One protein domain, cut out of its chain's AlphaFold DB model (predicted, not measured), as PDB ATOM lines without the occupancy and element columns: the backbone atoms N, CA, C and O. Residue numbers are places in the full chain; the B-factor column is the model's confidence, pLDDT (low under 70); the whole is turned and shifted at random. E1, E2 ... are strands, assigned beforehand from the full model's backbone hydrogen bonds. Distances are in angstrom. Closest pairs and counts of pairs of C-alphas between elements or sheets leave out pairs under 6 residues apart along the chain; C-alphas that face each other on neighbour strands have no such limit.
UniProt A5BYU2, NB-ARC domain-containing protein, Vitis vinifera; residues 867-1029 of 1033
ATOM      1  N   PHE A 867      39.378  54.361   5.734       75.12
ATOM      2  CA  PHE A 867      38.986  54.849   4.418       75.12
ATOM      3  C   PHE A 867      37.602  55.495   4.552       75.12
ATOM      4  O   PHE A 867      36.631  54.825   4.911       75.12
ATOM      5  N   TYR A 868      37.504  56.794   4.288       77.06
ATOM      6  CA  TYR A 868      36.253  57.549   4.344       77.06
ATOM      7  C   TYR A 868      36.085  58.359   3.060       77.06
ATOM      8  O   TYR A 868      37.011  59.067   2.671       77.06
ATOM      9  N   ASN A 869      34.914  58.262   2.420       81.44
ATOM     10  CA  ASN A 869      34.581  59.002   1.196       81.44
ATOM     11  C   ASN A 869      35.618  58.829   0.060       81.44
ATOM     12  O   ASN A 869      36.009  59.790  -0.602       81.44
ATOM     13  N   VAL A 870      36.093  57.595  -0.140       76.38
ATOM     14  CA  VAL A 870      37.085  57.246  -1.169       76.38
ATOM     15  C   VAL A 870      36.374  56.802  -2.449       76.38
ATOM     16  O   VAL A 870      35.411  56.042  -2.384       76.38
ATOM     17  N   ALA A 871      36.858  57.244  -3.609       79.06
ATOM     18  CA  ALA A 871      36.397  56.785  -4.918       79.06
ATOM     19  C   ALA A 871      37.537  56.055  -5.648       79.06
ATOM     20  O   ALA A 871      38.582  56.652  -5.903       79.06
ATOM     21  N   ILE A 872      37.330  54.780  -5.979       78.94
ATOM     22  CA  ILE A 872      38.254  53.932  -6.749       78.94
ATOM     23  C   ILE A 872      37.499  53.443  -7.984       78.94
ATOM     24  O   ILE A 872      36.395  52.920  -7.845       78.94
ATOM     25  N   SER A 873      38.077  53.580  -9.177       76.62
ATOM     26  CA  SER A 873      37.484  53.092 -10.425       76.62
ATOM     27  C   SER A 873      38.552  52.578 -11.395       76.62
ATOM     28  O   SER A 873      39.656  53.121 -11.459       76.62
ATOM     29  N   ALA A 874      38.225  51.533 -12.159       70.69
ATOM     30  CA  ALA A 874      39.074  50.999 -13.226       70.69
ATOM     31  C   ALA A 874      38.267  50.750 -14.521       70.69
ATOM     32  O   ALA A 874      37.040  50.660 -14.471       70.69
ATOM     33  N   PRO A 875      38.929  50.635 -15.688       67.25
ATOM     34  CA  PRO A 875      38.283  50.228 -16.935       67.25
ATOM     35  C   PRO A 875      37.648  48.830 -16.866       67.25
ATOM     36  O   PRO A 875      38.135  47.949 -16.156       67.25
ATOM     37  N   GLU A 876      36.592  48.618 -17.657       57.41
ATOM     38  CA  GLU A 876      35.759  47.400 -17.659       57.41
ATOM     39  C   GLU A 876      36.524  46.111 -18.033       57.41
ATOM     40  O   GLU A 876      36.102  45.006 -17.696       57.41
ATOM     41  N   ASP A 877      37.668  46.246 -18.706       61.62
ATOM     42  CA  ASP A 877      38.554  45.171 -19.160       61.62
ATOM     43  C   ASP A 877      39.735  44.879 -18.206       61.62
ATOM     44  O   ASP A 877      40.571  44.013 -18.486       61.62
ATOM     45  N   SER A 878      39.811  45.549 -17.049       63.50
ATOM     46  CA  SER A 878      40.933  45.466 -16.098       63.50
ATOM     47  C   SER A 878      40.876  44.234 -15.163       63.50
ATOM     48  O   SER A 878      40.930  44.348 -13.939       63.50
ATOM     49  N   LEU A 879      40.796  43.036 -15.756       58.22
ATOM     50  CA  LEU A 879      40.500  41.723 -15.138       58.22
ATOM     51  C   LEU A 879      41.472  41.188 -14.052       58.22
ATOM     52  O   LEU A 879      41.396  40.012 -13.718       58.22
ATOM     53  N   ASN A 880      42.422  41.982 -13.550       63.34
ATOM     54  CA  ASN A 880      43.297  41.621 -12.415       63.34
ATOM     55  C   ASN A 880      43.566  42.832 -11.495       63.34
ATOM     56  O   ASN A 880      44.613  42.916 -10.847       63.34
ATOM     57  N   THR A 881      42.670  43.822 -11.503       69.50
ATOM     58  CA  THR A 881      42.774  45.005 -10.648       69.50
ATOM     59  C   THR A 881      41.801  44.852  -9.494       69.50
ATOM     60  O   THR A 881      40.603  45.076  -9.667       69.50
ATOM     61  N   ASP A 882      42.322  44.486  -8.324       71.88
ATOM     62  CA  ASP A 882      41.613  44.646  -7.056       71.88
ATOM     63  C   ASP A 882      41.427  46.143  -6.752       71.88
ATOM     64  O   ASP A 882      42.248  46.979  -7.136       71.88
ATOM     65  N   GLY A 883      40.381  46.473  -5.998       80.12
ATOM     66  CA  GLY A 883      40.280  47.733  -5.271       80.12
ATOM     67  C   GLY A 883      41.106  47.642  -3.989       80.12
ATOM     68  O   GLY A 883      42.335  47.651  -4.007       80.12
ATOM     69  N   ILE A 884      40.434  47.490  -2.846       82.50
ATOM     70  CA  ILE A 884      41.121  47.446  -1.547       82.50
ATOM     71  C   ILE A 884      41.426  45.996  -1.155       82.50
ATOM     72  O   ILE A 884      40.569  45.279  -0.639       82.50
ATOM     73  N   HIS A 885      42.677  45.576  -1.347       84.62
ATOM     74  CA  HIS A 885      43.181  44.292  -0.847       84.62
ATOM     75  C   HIS A 885      43.828  44.439   0.542       84.62
ATOM     76  O   HIS A 885      44.859  45.110   0.681       84.62
ATOM     77  N   ILE A 886      43.251  43.762   1.537       84.62
ATOM     78  CA  ILE A 886      43.629  43.743   2.957       84.62
ATOM     79  C   ILE A 886      44.198  42.361   3.307       84.62
ATOM     80  O   ILE A 886      43.544  41.352   3.069       84.62
ATOM     81  N   GLY A 887      45.376  42.307   3.928       82.25
ATOM     82  CA  GLY A 887      45.956  41.074   4.471       82.25
ATOM     83  C   GLY A 887      46.757  41.364   5.741       82.25
ATOM     84  O   GLY A 887      47.364  42.434   5.843       82.25
ATOM     85  N   ARG A 888      46.744  40.441   6.714       78.62
ATOM     86  CA  ARG A 888      47.501  40.496   7.986       78.62
ATOM     87  C   ARG A 888      47.439  41.852   8.698       78.62
ATOM     88  O   ARG A 888      48.448  42.348   9.205       78.62
ATOM     89  N   SER A 889      46.260  42.469   8.669       80.19
ATOM     90  CA  SER A 889      46.000  43.843   9.112       80.19
ATOM     91  C   SER A 889      44.744  43.886   9.985       80.19
ATOM     92  O   SER A 889      43.820  43.096   9.777       80.19
ATOM     93  N   SER A 890      44.699  44.793  10.965       82.38
ATOM     94  CA  SER A 890      43.651  44.799  12.001       82.38
ATOM     95  C   SER A 890      43.028  46.179  12.231       82.38
ATOM     96  O   SER A 890      43.707  47.200  12.121       82.38
ATOM     97  N   GLY A 891      41.731  46.224  12.547       81.00
ATOM     98  CA  GLY A 891      41.015  47.467  12.873       81.00
ATOM     99  C   GLY A 891      40.716  48.366  11.665       81.00
ATOM    100  O   GLY A 891      40.593  49.582  11.818       81.00
ATOM    101  N   ILE A 892      40.630  47.797  10.459       87.38
ATOM    102  CA  ILE A 892      40.414  48.562   9.222       87.38
ATOM    103  C   ILE A 892      38.944  48.974   9.090       87.38
ATOM    104  O   ILE A 892      38.039  48.136   9.144       87.38
ATOM    105  N   HIS A 893      38.714  50.259   8.850       84.12
ATOM    106  CA  HIS A 893      37.397  50.855   8.657       84.12
ATOM    107  C   HIS A 893      37.256  51.366   7.219       84.12
ATOM    108  O   HIS A 893      38.114  52.101   6.743       84.12
ATOM    109  N   ILE A 894      36.179  51.008   6.516       88.88
ATOM    110  CA  ILE A 894      35.861  51.537   5.178       88.88
ATOM    111  C   ILE A 894      34.438  52.089   5.210       88.88
ATOM    112  O   ILE A 894      33.501  51.357   5.534       88.88
ATOM    113  N   SER A 895      34.248  53.365   4.878       89.00
ATOM    114  CA  SER A 895      32.918  53.972   4.899       89.00
ATOM    115  C   SER A 895      32.662  55.053   3.855       89.00
ATOM    116  O   SER A 895      33.582  55.723   3.391       89.00
ATOM    117  N   ASP A 896      31.391  55.177   3.459       86.88
ATOM    118  CA  ASP A 896      30.878  56.201   2.530       86.88
ATOM    119  C   ASP A 896      31.625  56.265   1.184       86.88
ATOM    120  O   ASP A 896      31.733  57.316   0.569       86.88
ATOM    121  N   SER A 897      32.179  55.134   0.743       87.62
ATOM    122  CA  SER A 897      33.098  55.037  -0.400       87.62
ATOM    123  C   SER A 897      32.444  54.383  -1.627       87.62
ATOM    124  O   SER A 897      31.476  53.632  -1.497       87.62
ATOM    125  N   THR A 898      33.011  54.610  -2.810       85.06
ATOM    126  CA  THR A 898      32.607  53.993  -4.085       85.06
ATOM    127  C   THR A 898      33.806  53.254  -4.676       85.06
ATOM    128  O   THR A 898      34.872  53.842  -4.829       85.06
ATOM    129  N   ILE A 899      33.668  51.954  -4.947       86.38
ATOM    130  CA  ILE A 899      34.782  51.071  -5.319       86.38
ATOM    131  C   ILE A 899      34.367  50.215  -6.525       86.38
ATOM    132  O   ILE A 899      33.620  49.245  -6.390       86.38
ATOM    133  N   GLU A 900      34.848  50.593  -7.708       80.94
ATOM    134  CA  GLU A 900      34.443  50.069  -9.022       80.94
ATOM    135  C   GLU A 900      35.652  49.601  -9.875       80.94
ATOM    136  O   GLU A 900      35.909  50.160 -10.944       80.94
ATOM    137  N   PRO A 901      36.461  48.631  -9.406       75.06
ATOM    138  CA  PRO A 901      37.604  48.110 -10.149       75.06
ATOM    139  C   PRO A 901      37.196  46.938 -11.071       75.06
ATOM    140  O   PRO A 901      36.011  46.673 -11.260       75.06
ATOM    141  N   GLY A 902      38.169  46.235 -11.663       65.00
ATOM    142  CA  GLY A 902      37.903  45.140 -12.608       65.00
ATOM    143  C   GLY A 902      37.813  43.731 -12.001       65.00
ATOM    144  O   GLY A 902      37.208  42.859 -12.624       65.00
ATOM    145  N   ASP A 903      38.388  43.500 -10.812       75.06
ATOM    146  CA  ASP A 903      38.441  42.190 -10.129       75.06
ATOM    147  C   ASP A 903      37.795  42.243  -8.720       75.06
ATOM    148  O   ASP A 903      36.609  42.568  -8.618       75.06
ATOM    149  N   ASP A 904      38.486  41.952  -7.608       77.38
ATOM    150  CA  ASP A 904      37.882  42.058  -6.266       77.38
ATOM    151  C   ASP A 904      37.709  43.533  -5.852       77.38
ATOM    152  O   ASP A 904      38.689  44.257  -5.687       77.38
ATOM    153  N   CYS A 905      36.486  44.006  -5.578       80.88
ATOM    154  CA  CYS A 905      36.306  45.383  -5.093       80.88
ATOM    155  C   CYS A 905      36.931  45.572  -3.696       80.88
ATOM    156  O   CYS A 905      37.625  46.559  -3.445       80.88
ATOM    157  N   VAL A 906      36.724  44.609  -2.792       86.12
ATOM    158  CA  VAL A 906      37.478  44.479  -1.535       86.12
ATOM    159  C   VAL A 906      37.840  43.012  -1.314       86.12
ATOM    160  O   VAL A 906      36.952  42.163  -1.242       86.12
ATOM    161  N   SER A 907      39.129  42.725  -1.148       87.62
ATOM    162  CA  SER A 907      39.648  41.378  -0.888       87.62
ATOM    163  C   SER A 907      40.252  41.313   0.516       87.62
ATOM    164  O   SER A 907      41.021  42.197   0.892       87.62
ATOM    165  N   ILE A 908      39.885  40.313   1.324       88.69
ATOM    166  CA  ILE A 908      40.323  40.172   2.727       88.69
ATOM    167  C   ILE A 908      41.037  38.825   2.921       88.69
ATOM    168  O   ILE A 908      40.390  37.801   3.145       88.69
ATOM    169  N   GLY A 909      42.369  38.843   2.837       85.12
ATOM    170  CA  GLY A 909      43.272  37.697   2.979       85.12
ATOM    171  C   GLY A 909      43.616  37.318   4.428       85.12
ATOM    172  O   GLY A 909      43.053  37.856   5.382       85.12
ATOM    173  N   ASP A 910      44.549  36.372   4.583       84.75
ATOM    174  CA  ASP A 910      44.898  35.714   5.850       84.75
ATOM    175  C   ASP A 910      45.352  36.676   6.965       84.75
ATOM    176  O   ASP A 910      45.882  37.754   6.696       84.75
ATOM    177  N   GLY A 911      45.108  36.297   8.224       83.62
ATOM    178  CA  GLY A 911      45.482  37.079   9.416       83.62
ATOM    179  C   GLY A 911      44.799  38.445   9.553       83.62
ATOM    180  O   GLY A 911      45.281  39.308  10.286       83.62
ATOM    181  N   SER A 912      43.718  38.694   8.808       89.88
ATOM    182  CA  SER A 912      42.979  39.960   8.870       89.88
ATOM    183  C   SER A 912      41.911  39.933   9.963       89.88
ATOM    184  O   SER A 912      41.091  39.010  10.023       89.88
ATOM    185  N   GLU A 913      41.867  40.975  10.791       90.44
ATOM    186  CA  GLU A 913      40.992  41.027  11.966       90.44
ATOM    187  C   GLU A 913      40.219  42.348  12.096       90.44
ATOM    188  O   GLU A 913      40.692  43.412  11.707       90.44
ATOM    189  N   GLN A 914      39.030  42.298  12.705       91.69
ATOM    190  CA  GLN A 914      38.262  43.488  13.112       91.69
ATOM    191  C   GLN A 914      38.016  44.494  11.964       91.69
ATOM    192  O   GLN A 914      38.212  45.699  12.115       91.69
ATOM    193  N   ILE A 915      37.588  43.995  10.800       94.25
ATOM    194  CA  ILE A 915      37.346  44.814   9.602       94.25
ATOM    195  C   ILE A 915      35.882  45.268   9.567       94.25
ATOM    196  O   ILE A 915      34.967  44.437   9.577       94.25
ATOM    197  N   ASN A 916      35.640  46.577   9.482       93.69
ATOM    198  CA  ASN A 916      34.296  47.158   9.459       93.69
ATOM    199  C   ASN A 916      34.068  48.013   8.202       93.69
ATOM    200  O   ASN A 916      34.707  49.040   7.999       93.69
ATOM    201  N   ILE A 917      33.116  47.600   7.372       94.25
ATOM    202  CA  ILE A 917      32.779  48.197   6.082       94.25
ATOM    203  C   ILE A 917      31.322  48.669   6.130       94.25
ATOM    204  O   ILE A 917      30.422  47.873   6.414       94.25
ATOM    205  N   GLN A 918      31.056  49.947   5.854       94.38
ATOM    206  CA  GLN A 918      29.708  50.501   5.970       94.38
ATOM    207  C   GLN A 918      29.378  51.588   4.935       94.38
ATOM    208  O   GLN A 918      30.140  52.528   4.777       94.38
ATOM    209  N   ARG A 919      28.192  51.540   4.304       94.00
ATOM    210  CA  ARG A 919      27.758  52.535   3.286       94.00
ATOM    211  C   ARG A 919      28.714  52.613   2.083       94.00
ATOM    212  O   ARG A 919      29.031  53.696   1.612       94.00
ATOM    213  N   VAL A 920      29.191  51.465   1.598       91.94
ATOM    214  CA  VAL A 920      30.051  51.389   0.404       91.94
ATOM    215  C   VAL A 920      29.229  50.983  -0.821       91.94
ATOM    216  O   VAL A 920      28.365  50.108  -0.722       91.94
ATOM    217  N   THR A 921      29.495  51.613  -1.964       88.94
ATOM    218  CA  THR A 921      28.947  51.232  -3.275       88.94
ATOM    219  C   THR A 921      30.005  50.471  -4.064       88.94
ATOM    220  O   THR A 921      31.129  50.945  -4.199       88.94
ATOM    221  N   TYR A 922      29.645  49.300  -4.579       87.94
ATOM    222  CA  TYR A 922      30.495  48.448  -5.402       87.94
ATOM    223  C   TYR A 922      30.027  48.461  -6.850       87.94
ATOM    224  O   TYR A 922      28.828  48.306  -7.112       87.94
ATOM    225  N   GLY A 923      30.979  48.636  -7.761       79.31
ATOM    226  CA  GLY A 923      30.760  48.562  -9.202       79.31
ATOM    227  C   GLY A 923      30.895  47.136  -9.727       79.31
ATOM    228  O   GLY A 923      30.523  46.170  -9.059       79.31
ATOM    229  N   LEU A 924      31.449  47.023 -10.932       71.81
ATOM    230  CA  LEU A 924      31.788  45.749 -11.566       71.81
ATOM    231  C   LEU A 924      32.919  45.027 -10.795       71.81
ATOM    232  O   LEU A 924      33.521  45.588  -9.883       71.81
ATOM    233  N   GLY A 925      33.154  43.750 -11.119       74.75
ATOM    234  CA  GLY A 925      34.081  42.878 -10.381       74.75
ATOM    235  C   GLY A 925      33.395  41.965  -9.346       74.75
ATOM    236  O   GLY A 925      32.169  41.853  -9.316       74.75
ATOM    237  N   HIS A 926      34.152  41.259  -8.502       73.94
ATOM    238  CA  HIS A 926      33.643  40.237  -7.564       73.94
ATOM    239  C   HIS A 926      32.963  40.784  -6.289       73.94
ATOM    240  O   HIS A 926      32.466  40.004  -5.472       73.94
ATOM    241  N   GLY A 927      32.910  42.104  -6.085       82.94
ATOM    242  CA  GLY A 927      32.352  42.691  -4.864       82.94
ATOM    243  C   GLY A 927      33.286  42.517  -3.662       82.94
ATOM    244  O   GLY A 927      34.361  43.108  -3.629       82.94
ATOM    245  N   ILE A 928      32.877  41.738  -2.654       85.75
ATOM    246  CA  ILE A 928      33.685  41.497  -1.444       85.75
ATOM    247  C   ILE A 928      34.065  40.020  -1.342       85.75
ATOM    248  O   ILE A 928      33.197  39.165  -1.145       85.75
ATOM    249  N   CYS A 929      35.367  39.744  -1.360       86.25
ATOM    250  CA  CYS A 929      35.943  38.424  -1.133       86.25
ATOM    251  C   CYS A 929      36.550  38.338   0.275       86.25
ATOM    252  O   CYS A 929      37.282  39.224   0.713       86.25
ATOM    253  N   VAL A 930      36.228  37.268   1.014       84.75
ATOM    254  CA  VAL A 930      36.699  37.055   2.394       84.75
ATOM    255  C   VAL A 930      37.336  35.675   2.517       84.75
ATOM    256  O   VAL A 930      36.649  34.653   2.446       84.75
ATOM    257  N   GLY A 931      38.648  35.656   2.734       77.75
ATOM    258  CA  GLY A 931      39.479  34.468   2.860       77.75
ATOM    259  C   GLY A 931      40.623  34.408   1.847       77.75
ATOM    260  O   GLY A 931      40.829  35.306   1.041       77.75
ATOM    261  N   SER A 932      41.359  33.300   1.884       76.19
ATOM    262  CA  SER A 932      42.490  33.003   1.002       76.19
ATOM    263  C   SER A 932      42.350  31.600   0.409       76.19
ATOM    264  O   SER A 932      41.613  30.754   0.927       76.19
ATOM    265  N   LEU A 933      43.072  31.334  -0.680       75.69
ATOM    266  CA  LEU A 933      43.076  30.054  -1.390       75.69
ATOM    267  C   LEU A 933      43.863  28.936  -0.676       75.69
ATOM    268  O   LEU A 933      43.896  27.826  -1.210       75.69
ATOM    269  N   GLY A 934      44.466  29.171   0.499       64.62
ATOM    270  CA  GLY A 934      45.238  28.154   1.230       64.62
ATOM    271  C   GLY A 934      46.534  27.783   0.508       64.62
ATOM    272  O   GLY A 934      46.825  26.603   0.310       64.62
ATOM    273  N   LYS A 935      47.261  28.795   0.028       71.38
ATOM    274  CA  LYS A 935      48.485  28.672  -0.775       71.38
ATOM    275  C   LYS A 935      49.731  28.481   0.095       71.38
ATOM    276  O   LYS A 935      50.695  27.865  -0.363       71.38
ATOM    277  N   TYR A 936      49.721  29.002   1.320       66.56
ATOM    278  CA  TYR A 936      50.826  28.933   2.272       66.56
ATOM    279  C   TYR A 936      50.452  28.046   3.479       66.56
ATOM    280  O   TYR A 936      49.296  28.033   3.897       66.56
ATOM    281  N   PRO A 937      51.405  27.287   4.057       53.12
ATOM    282  CA  PRO A 937      51.109  26.311   5.114       53.12
ATOM    283  C   PRO A 937      50.703  26.940   6.459       53.12
ATOM    284  O   PRO A 937      50.100  26.257   7.280       53.12
ATOM    285  N   ASN A 938      51.004  28.226   6.665       70.12
ATOM    286  CA  ASN A 938      50.794  28.954   7.919       70.12
ATOM    287  C   ASN A 938      49.821  30.140   7.731       70.12
ATOM    288  O   ASN A 938      50.058  31.214   8.274       70.12
ATOM    289  N   GLU A 939      48.779  30.005   6.900       77.56
ATOM    290  CA  GLU A 939      47.786  31.081   6.730       77.56
ATOM    291  C   GLU A 939      46.925  31.241   7.994       77.56
ATOM    292  O   GLU A 939      46.231  30.317   8.426       77.56
ATOM    293  N   GLU A 940      46.979  32.434   8.587       82.31
ATOM    294  CA  GLU A 940      46.280  32.783   9.825       82.31
ATOM    295  C   GLU A 940      44.755  32.955   9.596       82.31
ATOM    296  O   GLU A 940      44.331  33.379   8.513       82.31
ATOM    297  N   PRO A 941      43.897  32.656  10.597       87.50
ATOM    298  CA  PRO A 941      42.451  32.875  10.507       87.50
ATOM    299  C   PRO A 941      42.059  34.323  10.176       87.50
ATOM    300  O   PRO A 941      42.773  35.265  10.501       87.50
ATOM    301  N   VAL A 942      40.868  34.502   9.599       90.81
ATOM    302  CA  VAL A 942      40.239  35.820   9.403       90.81
ATOM    303  C   VAL A 942      39.049  35.948  10.348       90.81
ATOM    304  O   VAL A 942      38.150  35.095  10.347       90.81
ATOM    305  N   VAL A 943      39.043  36.997  11.176       92.12
ATOM    306  CA  VAL A 943      38.150  37.091  12.344       92.12
ATOM    307  C   VAL A 943      37.473  38.458  12.462       92.12
ATOM    308  O   VAL A 943      38.116  39.501  12.422       92.12
ATOM    309  N   GLY A 944      36.158  38.468  12.696       93.75
ATOM    310  CA  GLY A 944      35.441  39.691  13.079       93.75
ATOM    311  C   GLY A 944      35.227  40.667  11.923       93.75
ATOM    312  O   GLY A 944      35.609  41.829  12.013       93.75
ATOM    313  N   ILE A 945      34.604  40.199  10.840       95.56
ATOM    314  CA  ILE A 945      34.307  41.012   9.651       95.56
ATOM    315  C   ILE A 945      32.857  41.515   9.704       95.56
ATOM    316  O   ILE A 945      31.924  40.751   9.971       95.56
ATOM    317  N   SER A 946      32.640  42.801   9.440       95.50
ATOM    318  CA  SER A 946      31.339  43.471   9.532       95.50
ATOM    319  C   SER A 946      31.083  44.330   8.296       95.50
ATOM    320  O   SER A 946      31.655  45.402   8.178       95.50
ATOM    321  N   VAL A 947      30.186  43.900   7.408       94.81
ATOM    322  CA  VAL A 947      29.762  44.637   6.204       94.81
ATOM    323  C   VAL A 947      28.305  45.078   6.356       94.81
ATOM    324  O   VAL A 947      27.431  44.245   6.620       94.81
ATOM    325  N   LYS A 948      28.008  46.377   6.224       94.75
ATOM    326  CA  LYS A 948      26.678  46.940   6.534       94.75
ATOM    327  C   LYS A 948      26.230  48.030   5.553       94.75
ATOM    328  O   LYS A 948      26.976  48.956   5.267       94.75
ATOM    329  N   ASN A 949      24.958  48.024   5.153       95.38
ATOM    330  CA  ASN A 949      24.340  49.098   4.355       95.38
ATOM    331  C   ASN A 949      25.038  49.358   2.998       95.38
ATOM    332  O   ASN A 949      25.139  50.512   2.590       95.38
ATOM    333  N   CYS A 950      25.553  48.324   2.326       93.56
ATOM    334  CA  CYS A 950      26.300  48.475   1.070       93.56
ATOM    335  C   CYS A 950      25.432  48.208  -0.173       93.56
ATOM    336  O   CYS A 950      24.462  47.442  -0.119       93.56
ATOM    337  N   ILE A 951      25.810  48.821  -1.298       91.25
ATOM    338  CA  ILE A 951      25.149  48.685  -2.604       91.25
ATOM    339  C   ILE A 951      26.091  47.945  -3.562       91.25
ATOM    340  O   ILE A 951      27.273  48.249  -3.594       91.25
ATOM    341  N   PHE A 952      25.589  46.965  -4.312       90.75
ATOM    342  CA  PHE A 952      26.354  46.161  -5.276       90.75
ATOM    343  C   PHE A 952      25.776  46.370  -6.683       90.75
ATOM    344  O   PHE A 952      24.559  46.273  -6.850       90.75
ATOM    345  N   THR A 953      26.607  46.635  -7.691       87.69
ATOM    346  CA  THR A 953      26.144  46.996  -9.043       87.69
ATOM    347  C   THR A 953      26.793  46.105 -10.097       87.69
ATOM    348  O   THR A 953      27.920  46.327 -10.512       87.69
ATOM    349  N   ASN A 954      26.052  45.099 -10.569       82.00
ATOM    350  CA  ASN A 954      26.504  44.111 -11.557       82.00
ATOM    351  C   ASN A 954      27.745  43.290 -11.133       82.00
ATOM    352  O   ASN A 954      28.528  42.862 -11.981       82.00
ATOM    353  N   THR A 955      27.890  42.966  -9.844       80.69
ATOM    354  CA  THR A 955      29.024  42.161  -9.350       80.69
ATOM    355  C   THR A 955      28.971  40.676  -9.758       80.69
ATOM    356  O   THR A 955      27.903  40.110 -10.028       80.69
ATOM    357  N   GLN A 956      30.138  40.031  -9.762       77.62
ATOM    358  CA  GLN A 956      30.389  38.603 -10.004       77.62
ATOM    359  C   GLN A 956      30.679  37.854  -8.678       77.62
ATOM    360  O   GLN A 956      30.508  38.428  -7.606       77.62
ATOM    361  N   ASN A 957      31.102  36.577  -8.715       73.88
ATOM    362  CA  ASN A 957      31.512  35.827  -7.509       73.88
ATOM    363  C   ASN A 957      32.961  35.337  -7.585       73.88
ATOM    364  O   ASN A 957      33.289  34.572  -8.494       73.88
ATOM    365  N   GLY A 958      33.753  35.616  -6.549       66.12
ATOM    366  CA  GLY A 958      35.114  35.099  -6.415       66.12
ATOM    367  C   GLY A 958      35.228  33.597  -6.092       66.12
ATOM    368  O   GLY A 958      34.267  32.808  -6.122       66.12
ATOM    369  N   SER A 959      36.456  33.183  -5.778       69.88
ATOM    370  CA  SER A 959      36.817  31.791  -5.470       69.88
ATOM    371  C   SER A 959      36.561  31.393  -4.001       69.88
ATOM    372  O   SER A 959      36.527  32.253  -3.126       69.88
ATOM    373  N   PRO A 960      36.380  30.091  -3.687       68.81
ATOM    374  CA  PRO A 960      36.198  29.623  -2.309       68.81
ATOM    375  C   PRO A 960      37.407  29.846  -1.390       68.81
ATOM    376  O   PRO A 960      38.536  29.537  -1.774       68.81
ATOM    377  N   SER A 961      37.148  30.242  -0.141       71.94
ATOM    378  CA  SER A 961      38.164  30.282   0.919       71.94
ATOM    379  C   SER A 961      38.568  28.874   1.378       71.94
ATOM    380  O   SER A 961      37.734  27.965   1.474       71.94
ATOM    381  N   ARG A 962      39.851  28.704   1.714       78.81
ATOM    382  CA  ARG A 962      40.410  27.501   2.354       78.81
ATOM    383  C   ARG A 962      40.907  27.728   3.786       78.81
ATOM    384  O   ARG A 962      41.328  26.761   4.415       78.81
ATOM    385  N   ILE A 963      40.827  28.956   4.298       80.75
ATOM    386  CA  ILE A 963      41.278  29.331   5.648       80.75
ATOM    387  C   ILE A 963      40.110  29.480   6.626       80.75
ATOM    388  O   ILE A 963      38.952  29.617   6.221       80.75
ATOM    389  N   LYS A 964      40.406  29.468   7.932       84.12
ATOM    390  CA  LYS A 964      39.387  29.585   8.982       84.12
ATOM    391  C   LYS A 964      38.791  30.992   8.990       84.12
ATOM    392  O   LYS A 964      39.487  31.956   9.286       84.12
ATOM    393  N   LEU A 965      37.489  31.092   8.730       87.69
ATOM    394  CA  LEU A 965      36.715  32.329   8.873       87.69
ATOM    395  C   LEU A 965      35.886  32.261  10.159       87.69
ATOM    396  O   LEU A 965      35.193  31.266  10.371       87.69
ATOM    397  N   SER A 966      35.927  33.295  11.003       90.75
ATOM    398  CA  SER A 966      35.160  33.338  12.262       90.75
ATOM    399  C   SER A 966      34.471  34.693  12.473       90.75
ATOM    400  O   SER A 966      35.078  35.741  12.269       90.75
ATOM    401  N   ASN A 967      33.210  34.688  12.919       92.56
ATOM    402  CA  ASN A 967      32.429  35.899  13.228       92.56
ATOM    403  C   ASN A 967      32.382  36.914  12.059       92.56
ATOM    404  O   ASN A 967      32.757  38.078  12.197       92.56
ATOM    405  N   VAL A 968      31.925  36.457  10.891       92.69
ATOM    406  CA  VAL A 968      31.735  37.280   9.683       92.69
ATOM    407  C   VAL A 968      30.265  37.690   9.569       92.69
ATOM    408  O   VAL A 968      29.373  36.870   9.773       92.69
ATOM    409  N   SER A 969      29.969  38.942   9.225       93.62
ATOM    410  CA  SER A 969      28.589  39.417   9.097       93.62
ATOM    411  C   SER A 969      28.378  40.370   7.925       93.62
ATOM    412  O   SER A 969      29.115  41.337   7.770       93.62
ATOM    413  N   PHE A 970      27.320  40.129   7.151       93.06
ATOM    414  CA  PHE A 970      26.813  41.029   6.111       93.06
ATOM    415  C   PHE A 970      25.384  41.440   6.479       93.06
ATOM    416  O   PHE A 970      24.578  40.573   6.827       93.06
ATOM    417  N   ARG A 971      25.043  42.735   6.443       93.06
ATOM    418  CA  ARG A 971      23.687  43.226   6.760       93.06
ATOM    419  C   ARG A 971      23.219  44.358   5.844       93.06
ATOM    420  O   ARG A 971      23.972  45.296   5.603       93.06
ATOM    421  N   ASN A 972      21.948  44.328   5.440       93.38
ATOM    422  CA  ASN A 972      21.298  45.356   4.618       93.38
ATOM    423  C   ASN A 972      22.078  45.622   3.315       93.38
ATOM    424  O   ASN A 972      22.530  46.738   3.066       93.38
ATOM    425  N   ILE A 973      22.276  44.567   2.521       92.81
ATOM    426  CA  ILE A 973      23.014  44.602   1.248       92.81
ATOM    427  C   ILE A 973      22.009  44.609   0.095       92.81
ATOM    428  O   ILE A 973      21.077  43.802   0.099       92.81
ATOM    429  N   ARG A 974      22.159  45.509  -0.883       93.69
ATOM    430  CA  ARG A 974      21.168  45.691  -1.966       93.69
ATOM    431  C   ARG A 974      21.823  45.891  -3.332       93.69
ATOM    432  O   ARG A 974      22.930  46.406  -3.391       93.69
ATOM    433  N   GLY A 975      21.118  45.567  -4.418       92.38
ATOM    434  CA  GLY A 975      21.524  45.945  -5.781       92.38
ATOM    435  C   GLY A 975      21.417  44.821  -6.815       92.38
ATOM    436  O   GLY A 975      20.437  44.070  -6.802       92.38
ATOM    437  N   THR A 976      22.385  44.723  -7.732       89.19
ATOM    438  CA  THR A 976      22.389  43.763  -8.850       89.19
ATOM    439  C   THR A 976      23.681  42.954  -8.981       89.19
ATOM    440  O   THR A 976      24.753  43.400  -8.579       89.19
ATOM    441  N   THR A 977      23.587  41.774  -9.598       86.44
ATOM    442  CA  THR A 977      24.721  40.902  -9.946       86.44
ATOM    443  C   THR A 977      24.702  40.551 -11.432       86.44
ATOM    444  O   THR A 977      23.636  40.323 -12.005       86.44
ATOM    445  N   SER A 978      25.879  40.480 -12.059       84.06
ATOM    446  CA  SER A 978      26.057  40.082 -13.469       84.06
ATOM    447  C   SER A 978      26.177  38.566 -13.661       84.06
ATOM    448  O   SER A 978      26.158  38.077 -14.787       84.06
ATOM    449  N   THR A 979      26.227  37.801 -12.566       84.38
ATOM    450  CA  THR A 979      26.116  36.333 -12.569       84.38
ATOM    451  C   THR A 979      24.844  35.885 -11.846       84.38
ATOM    452  O   THR A 979      24.376  36.556 -10.920       84.38
ATOM    453  N   GLN A 980      24.258  34.762 -12.284       84.88
ATOM    454  CA  GLN A 980      22.966  34.277 -11.779       84.88
ATOM    455  C   GLN A 980      23.033  33.859 -10.303       84.88
ATOM    456  O   GLN A 980      22.086  34.079  -9.550       84.88
ATOM    457  N   VAL A 981      24.161  33.302  -9.853       87.06
ATOM    458  CA  VAL A 981      24.441  33.135  -8.421       87.06
ATOM    459  C   VAL A 981      24.789  34.514  -7.860       87.06
ATOM    460  O   VAL A 981      25.793  35.085  -8.251       87.06
ATOM    461  N   ALA A 982      23.984  35.062  -6.954       83.06
ATOM    462  CA  ALA A 982      24.237  36.371  -6.344       83.06
ATOM    463  C   ALA A 982      24.868  36.284  -4.943       83.06
ATOM    464  O   ALA A 982      25.369  37.278  -4.429       83.06
ATOM    465  N   VAL A 983      24.821  35.109  -4.301       86.62
ATOM    466  CA  VAL A 983      25.432  34.867  -2.983       86.62
ATOM    467  C   VAL A 983      26.096  33.493  -2.974       86.62
ATOM    468  O   VAL A 983      25.409  32.477  -3.110       86.62
ATOM    469  N   LYS A 984      27.416  33.447  -2.779       86.88
ATOM    470  CA  LYS A 984      28.224  32.219  -2.796       86.88
ATOM    471  C   LYS A 984      29.015  32.069  -1.495       86.88
ATOM    472  O   LYS A 984      29.925  32.841  -1.222       86.88
ATOM    473  N   LEU A 985      28.684  31.052  -0.701       85.19
ATOM    474  CA  LEU A 985      29.336  30.737   0.572       85.19
ATOM    475  C   LEU A 985      29.907  29.314   0.531       85.19
ATOM    476  O   LEU A 985      29.179  28.333   0.690       85.19
ATOM    477  N   VAL A 986      31.213  29.180   0.306       83.75
ATOM    478  CA  VAL A 986      31.879  27.874   0.168       83.75
ATOM    479  C   VAL A 986      33.074  27.806   1.112       83.75
ATOM    480  O   VAL A 986      34.021  28.571   0.951       83.75
ATOM    481  N   CYS A 987      33.026  26.872   2.063       79.56
ATOM    482  CA  CYS A 987      34.067  26.662   3.074       79.56
ATOM    483  C   CYS A 987      34.746  25.288   2.929       79.56
ATOM    484  O   CYS A 987      34.218  24.372   2.284       79.56
ATOM    485  N   SER A 988      35.921  25.127   3.539       75.94
ATOM    486  CA  SER A 988      36.636  23.844   3.605       75.94
ATOM    487  C   SER A 988      35.960  22.868   4.580       75.94
ATOM    488  O   SER A 988      35.324  23.293   5.540       75.94
ATOM    489  N   GLN A 989      36.101  21.553   4.357       70.88
ATOM    490  CA  GLN A 989      35.634  20.539   5.320       70.88
ATOM    491  C   GLN A 989      36.584  20.382   6.512       70.88
ATOM    492  O   GLN A 989      36.116  20.234   7.633       70.88
ATOM    493  N   GLY A 990      37.901  20.459   6.286       73.19
ATOM    494  CA  GLY A 990      38.896  20.400   7.366       73.19
ATOM    495  C   GLY A 990      39.052  21.716   8.135       73.19
ATOM    496  O   GLY A 990      39.630  21.730   9.213       73.19
ATOM    497  N   VAL A 991      38.544  22.825   7.586       75.19
ATOM    498  CA  VAL A 991      38.653  24.168   8.175       75.19
ATOM    499  C   VAL A 991      37.301  24.892   8.036       75.19
ATOM    500  O   VAL A 991      37.109  25.673   7.099       75.19
ATOM    501  N   PRO A 992      36.315  24.583   8.900       74.25
ATOM    502  CA  PRO A 992      34.957  25.102   8.767       74.25
ATOM    503  C   PRO A 992      34.858  26.586   9.148       74.25
ATOM    504  O   PRO A 992      35.500  27.058  10.086       74.25
ATOM    505  N   CYS A 993      33.982  27.313   8.451       86.19
ATOM    506  CA  CYS A 993      33.631  28.689   8.794       86.19
ATOM    507  C   CYS A 993      32.696  28.734  10.015       86.19
ATOM    508  O   CYS A 993      31.707  27.997  10.068       86.19
ATOM    509  N   GLN A 994      32.964  29.630  10.965       87.69
ATOM    510  CA  GLN A 994      32.231  29.773  12.228       87.69
ATOM    511  C   GLN A 994      31.511  31.134  12.306       87.69
ATOM    512  O   GLN A 994      32.033  32.166  11.889       87.69
ATOM    513  N   ASP A 995      30.283  31.140  12.831       88.81
ATOM    514  CA  ASP A 995      29.468  32.338  13.109       88.81
ATOM    515  C   ASP A 995      29.269  33.347  11.961       88.81
ATOM    516  O   ASP A 995      29.148  34.554  12.187       88.81
ATOM    517  N   VAL A 996      29.147  32.851  10.727       90.62
ATOM    518  CA  VAL A 996      28.763  33.675   9.572       90.62
ATOM    519  C   VAL A 996      27.283  34.080   9.667       90.62
ATOM    520  O   VAL A 996      26.411  33.233   9.879       90.62
ATOM    521  N   LYS A 997      26.986  35.374   9.517       92.75
ATOM    522  CA  LYS A 997      25.646  35.977   9.662       92.75
ATOM    523  C   LYS A 997      25.271  36.766   8.402       92.75
ATOM    524  O   LYS A 997      26.042  37.622   7.974       92.75
ATOM    525  N   LEU A 998      24.077  36.543   7.857       90.88
ATOM    526  CA  LEU A 998      23.518  37.331   6.751       90.88
ATOM    527  C   LEU A 998      22.216  37.997   7.196       90.88
ATOM    528  O   LEU A 998      21.336  37.325   7.723       90.88
ATOM    529  N   GLY A 999      22.084  39.304   6.986       91.00
ATOM    530  CA  GLY A 999      20.895  40.080   7.328       91.00
ATOM    531  C   GLY A 999      20.396  40.906   6.151       91.00
ATOM    532  O   GLY A 999      21.196  41.602   5.541       91.00
ATOM    533  N   ASP A1000      19.100  40.866   5.851       92.06
ATOM    534  CA  ASP A1000      18.448  41.775   4.889       92.06
ATOM    535  C   ASP A1000      19.201  41.925   3.548       92.06
ATOM    536  O   ASP A1000      19.660  43.011   3.184       92.06
ATOM    537  N   ILE A1001      19.371  40.812   2.829       92.31
ATOM    538  CA  ILE A1001      20.045  40.767   1.523       92.31
ATOM    539  C   ILE A1001      18.996  40.890   0.409       92.31
ATOM    540  O   ILE A1001      17.981  40.189   0.432       92.31
ATOM    541  N   ASN A1002      19.219  41.780  -0.562       92.00
ATOM    542  CA  ASN A1002      18.319  42.025  -1.695       92.00
ATOM    543  C   ASN A1002      19.093  42.314  -2.994       92.00
ATOM    544  O   ASN A1002      19.218  43.465  -3.424       92.00
ATOM    545  N   LEU A1003      19.619  41.251  -3.601       90.38
ATOM    546  CA  LEU A1003      20.357  41.253  -4.861       90.38
ATOM    547  C   LEU A1003      19.506  40.665  -5.997       90.38
ATOM    548  O   LEU A1003      18.810  39.661  -5.818       90.38
ATOM    549  N   LYS A1004      19.576  41.279  -7.181       89.94
ATOM    550  CA  LYS A1004      18.874  40.838  -8.397       89.94
ATOM    551  C   LYS A1004      19.859  40.527  -9.520       89.94
ATOM    552  O   LYS A1004      20.750  41.318  -9.793       89.94
ATOM    553  N   TYR A1005      19.657  39.419 -10.219       88.38
ATOM    554  CA  TYR A1005      20.421  39.120 -11.424       88.38
ATOM    555  C   TYR A1005      20.009  40.086 -12.546       88.38
ATOM    556  O   TYR A1005      18.816  40.351 -12.705       88.38
ATOM    557  N   SER A1006      20.977  40.642 -13.279       84.81
ATOM    558  CA  SER A1006      20.728  41.601 -14.369       84.81
ATOM    559  C   SER A1006      20.602  40.969 -15.762       84.81
ATOM    560  O   SER A1006      20.266  41.676 -16.710       84.81
ATOM    561  N   GLY A1007      20.823  39.656 -15.898       79.31
ATOM    562  CA  GLY A1007      20.612  38.918 -17.147       79.31
ATOM    563  C   GLY A1007      19.198  38.343 -17.308       79.31
ATOM    564  O   GLY A1007      18.384  38.339 -16.387       79.31
ATOM    565  N   ASN A1008      18.914  37.810 -18.500       74.50
ATOM    566  CA  ASN A1008      17.572  37.363 -18.900       74.50
ATOM    567  C   ASN A1008      17.234  35.905 -18.509       74.50
ATOM    568  O   ASN A1008      16.120  35.450 -18.758       74.50
ATOM    569  N   GLU A1009      18.170  35.157 -17.916       68.31
ATOM    570  CA  GLU A1009      18.080  33.691 -17.751       68.31
ATOM    571  C   GLU A1009      17.372  33.213 -16.463       68.31
ATOM    572  O   GLU A1009      17.424  32.032 -16.117       68.31
ATOM    573  N   GLY A1010      16.691  34.105 -15.736       76.19
ATOM    574  CA  GLY A1010      15.877  33.764 -14.561       76.19
ATOM    575  C   GLY A1010      16.167  34.629 -13.328       76.19
ATOM    576  O   GLY A1010      16.826  35.661 -13.435       76.19
ATOM    577  N   PRO A1011      15.663  34.257 -12.137       83.81
ATOM    578  CA  PRO A1011      15.938  34.988 -10.905       83.81
ATOM    579  C   PRO A1011      17.379  34.768 -10.417       83.81
ATOM    580  O   PRO A1011      18.033  33.791 -10.775       83.81
ATOM    581  N   ALA A1012      17.841  35.645  -9.522       86.44
ATOM    582  CA  ALA A1012      19.067  35.406  -8.766       86.44
ATOM    583  C   ALA A1012      18.972  34.117  -7.925       86.44
ATOM    584  O   ALA A1012      17.897  33.730  -7.456       86.44
ATOM    585  N   MET A1013      20.119  33.489  -7.680       88.44
ATOM    586  CA  MET A1013      20.281  32.243  -6.929       88.44
ATOM    587  C   MET A1013      21.343  32.382  -5.832       88.44
ATOM    588  O   MET A1013      22.121  33.335  -5.815       88.44
ATOM    589  N   SER A1014      21.413  31.416  -4.919       88.00
ATOM    590  CA  SER A1014      22.514  31.295  -3.960       88.00
ATOM    591  C   SER A1014      23.185  29.926  -4.052       88.00
ATOM    592  O   SER A1014      22.574  28.954  -4.496       88.00
ATOM    593  N   GLN A1015      24.446  29.846  -3.630       88.62
ATOM    594  CA  GLN A1015      25.213  28.605  -3.548       88.62
ATOM    595  C   GLN A1015      25.889  28.514  -2.178       88.62
ATOM    596  O   GLN A1015      26.680  29.384  -1.821       88.62
ATOM    597  N   CYS A1016      25.625  27.441  -1.431       87.00
ATOM    598  CA  CYS A1016      26.233  27.208  -0.122       87.00
ATOM    599  C   CYS A1016      26.848  25.806  -0.043       87.00
ATOM    600  O   CYS A1016      26.215  24.832  -0.449       87.00
ATOM    601  N   LYS A1017      28.077  25.684   0.472       85.38
ATOM    602  CA  LYS A1017      28.772  24.394   0.633       85.38
ATOM    603  C   LYS A1017      29.638  24.391   1.895       85.38
ATOM    604  O   LYS A1017      30.453  25.289   2.092       85.38
ATOM    605  N   ASN A1018      29.466  23.357   2.724       83.56
ATOM    606  CA  ASN A1018      30.120  23.186   4.034       83.56
ATOM    607  C   ASN A1018      29.883  24.352   5.022       83.56
ATOM    608  O   ASN A1018      30.729  24.642   5.863       83.56
ATOM    609  N   ILE A1019      28.740  25.039   4.920       86.50
ATOM    610  CA  ILE A1019      28.375  26.168   5.785       86.50
ATOM    611  C   ILE A1019      26.850  26.290   5.905       86.50
ATOM    612  O   ILE A1019      26.124  26.055   4.940       86.50
ATOM    613  N   LYS A1020      26.375  26.688   7.091       85.94
ATOM    614  CA  LYS A1020      24.992  27.117   7.354       85.94
ATOM    615  C   LYS A1020      25.035  28.500   8.026       85.94
ATOM    616  O   LYS A1020      25.288  28.556   9.229       85.94
ATOM    617  N   PRO A1021      24.876  29.612   7.283       86.81
ATOM    618  CA  PRO A1021      24.912  30.951   7.862       86.81
ATOM    619  C   PRO A1021      23.667  31.220   8.719       86.81
ATOM    620  O   PRO A1021      22.573  30.733   8.435       86.81
ATOM    621  N   ASN A1022      23.821  32.056   9.742       88.50
ATOM    622  CA  ASN A1022      22.701  32.570  10.524       88.50
ATOM    623  C   ASN A1022      21.977  33.661   9.719       88.50
ATOM    624  O   ASN A1022      22.502  34.767   9.567       88.50
ATOM    625  N   LEU A1023      20.788  33.346   9.203       87.56
ATOM    626  CA  LEU A1023      19.960  34.276   8.431       87.56
ATOM    627  C   LEU A1023      19.115  35.168   9.354       87.56
ATOM    628  O   LEU A1023      18.520  34.697  10.322       87.56
ATOM    629  N   LEU A1024      19.043  36.456   9.024       84.56
ATOM    630  CA  LEU A1024      18.257  37.484   9.702       84.56
ATOM    631  C   LEU A1024      17.475  38.288   8.650       84.56
ATOM    632  O   LEU A1024      17.991  38.576   7.567       84.56
ATOM    633  N   GLY A1025      16.236  38.662   8.959       83.81
ATOM    634  CA  GLY A1025      15.410  39.461   8.049       83.81
ATOM    635  C   GLY A1025      15.177  38.804   6.679       83.81
ATOM    636  O   GLY A1025      15.164  37.577   6.554       83.81
ATOM    637  N   ASN A1026      14.969  39.620   5.644       85.25
ATOM    638  CA  ASN A1026      14.617  39.123   4.308       85.25
ATOM    639  C   ASN A1026      15.854  38.712   3.489       85.25
ATOM    640  O   ASN A1026      16.886  39.372   3.533       85.25
ATOM    641  N   GLN A1027      15.742  37.632   2.711       87.69
ATOM    642  CA  GLN A1027      16.824  37.116   1.866       87.69
ATOM    643  C   GLN A1027      16.319  36.934   0.428       87.69
ATOM    644  O   GLN A1027      15.513  36.042   0.144       87.69
ATOM    645  N   LEU A1028      16.779  37.807  -0.469       86.19
ATOM    646  CA  LEU A1028      16.542  37.789  -1.908       86.19
ATOM    647  C   LEU A1028      17.913  37.879  -2.614       86.19
ATOM    648  O   LEU A1028      18.586  38.897  -2.470       86.19
ATOM    649  N   PRO A1029      18.356  36.839  -3.345       83.75
ATOM    650  CA  PRO A1029      17.733  35.519  -3.444       83.75
ATOM    651  C   PRO A1029      17.743  34.771  -2.103       83.75
ATOM    652  O   PRO A1029      18.531  35.080  -1.209       83.75
TER     653      PRO A1029
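AT A GLANCE: This is residues 867 to 1029 of the 1033 residues of the protein "NB-ARC domain-containing protein" of Vitis vinifera (UniProt A5BYU2). The printed part is wound in stacked turns, a solenoid of roughly triangular cross-section whose strands pair with strands of the turns before and after. One wall holds E3, E6, E8, the first parts of E10 and E12, and E14; a second holds E1, E4, E9 and the later parts of E10 and E12, which bend at the corner; the third holds E2, E5 and E7 and, farther along the stack, E11 and E13. The 163 printed residues have 14 named strands, E1 to E14 in order, and no named helix: all strand, though the strands hold 76 residues, under half. Neighbour strands are parallel in the sheet E2 E5 E7, in the pairs E1 E4 and E11 E13, and in the branched sheet of the other seven. The whole is compact, with a radius of gyration of the C-alphas of 14.7 A, and rounded, spanning 41 by 31 by 27 A.

HOW THE PARTS SIT: E1, residues 871 to 873, is the parallel neighbour of E4, residues 898 to 900; N 872 and O 898 are 2.9 A apart, within hydrogen-bond range. E2, residues 884 to 886, E5, residues 906 to 908, and E7, residues 928 to 930, make a parallel sheet in that order, with N 886 and O 907 at 2.8 A and N 908 and O 929 at 2.9 A. The branched sheet, twisted, holds E3 (893 to 895), E6 (913 to 918), E8 (942 to 948), E9 (951 to 955), E10 (965 to 977), E12 (997 to 1005) and E14 (1022 to 1028). E3 and E8 lie on opposite sides of E6, with N 894 and O 916 at 2.9 A and N 917 and O 946 at 2.8 A. E8 and E9 lie on one side of E10, beside residues 965 to 972 and 974 to 977, and E12 on the other side; N 969 and O 945 are 2.8 A apart, N 952 and O 974 2.9 A, N 975 and O 1002 3.0 A. E14 pairs with E12, N 1024 and O 998 at 2.8 A. E10 bends by 96 degrees at residue 974 and E12 by 74 degrees at residue 1000. Residues 921 to 922 pair with both E4 and E9. E11, residues 981 to 986, is parallel to E13, residues 1013 to 1017, with N 985 and O 1015 at 2.8 A.

IN THESE COORDINATES: E1 begins at C-alpha 871, (36.397, 56.785, -4.918). E10 is the longest strand, 23.9 A from C-alpha 965 at (36.715, 32.329, 8.873) to C-alpha 977; E12 measures 21.9 A and E8 17.8 A. E14 ends at C-alpha 1028, (16.542, 37.789, -1.908).

THE WHOLE: The C-alphas farthest apart, those of Asn 938 and Asn 1008, are 43.5 A apart. The printed part has no cut, and the link from E7 to E8, 11 residues, is long. The mean pLDDT of the printed part is 83.0; 15 residues are under 70, among them 875 to 881 and 958 to 960.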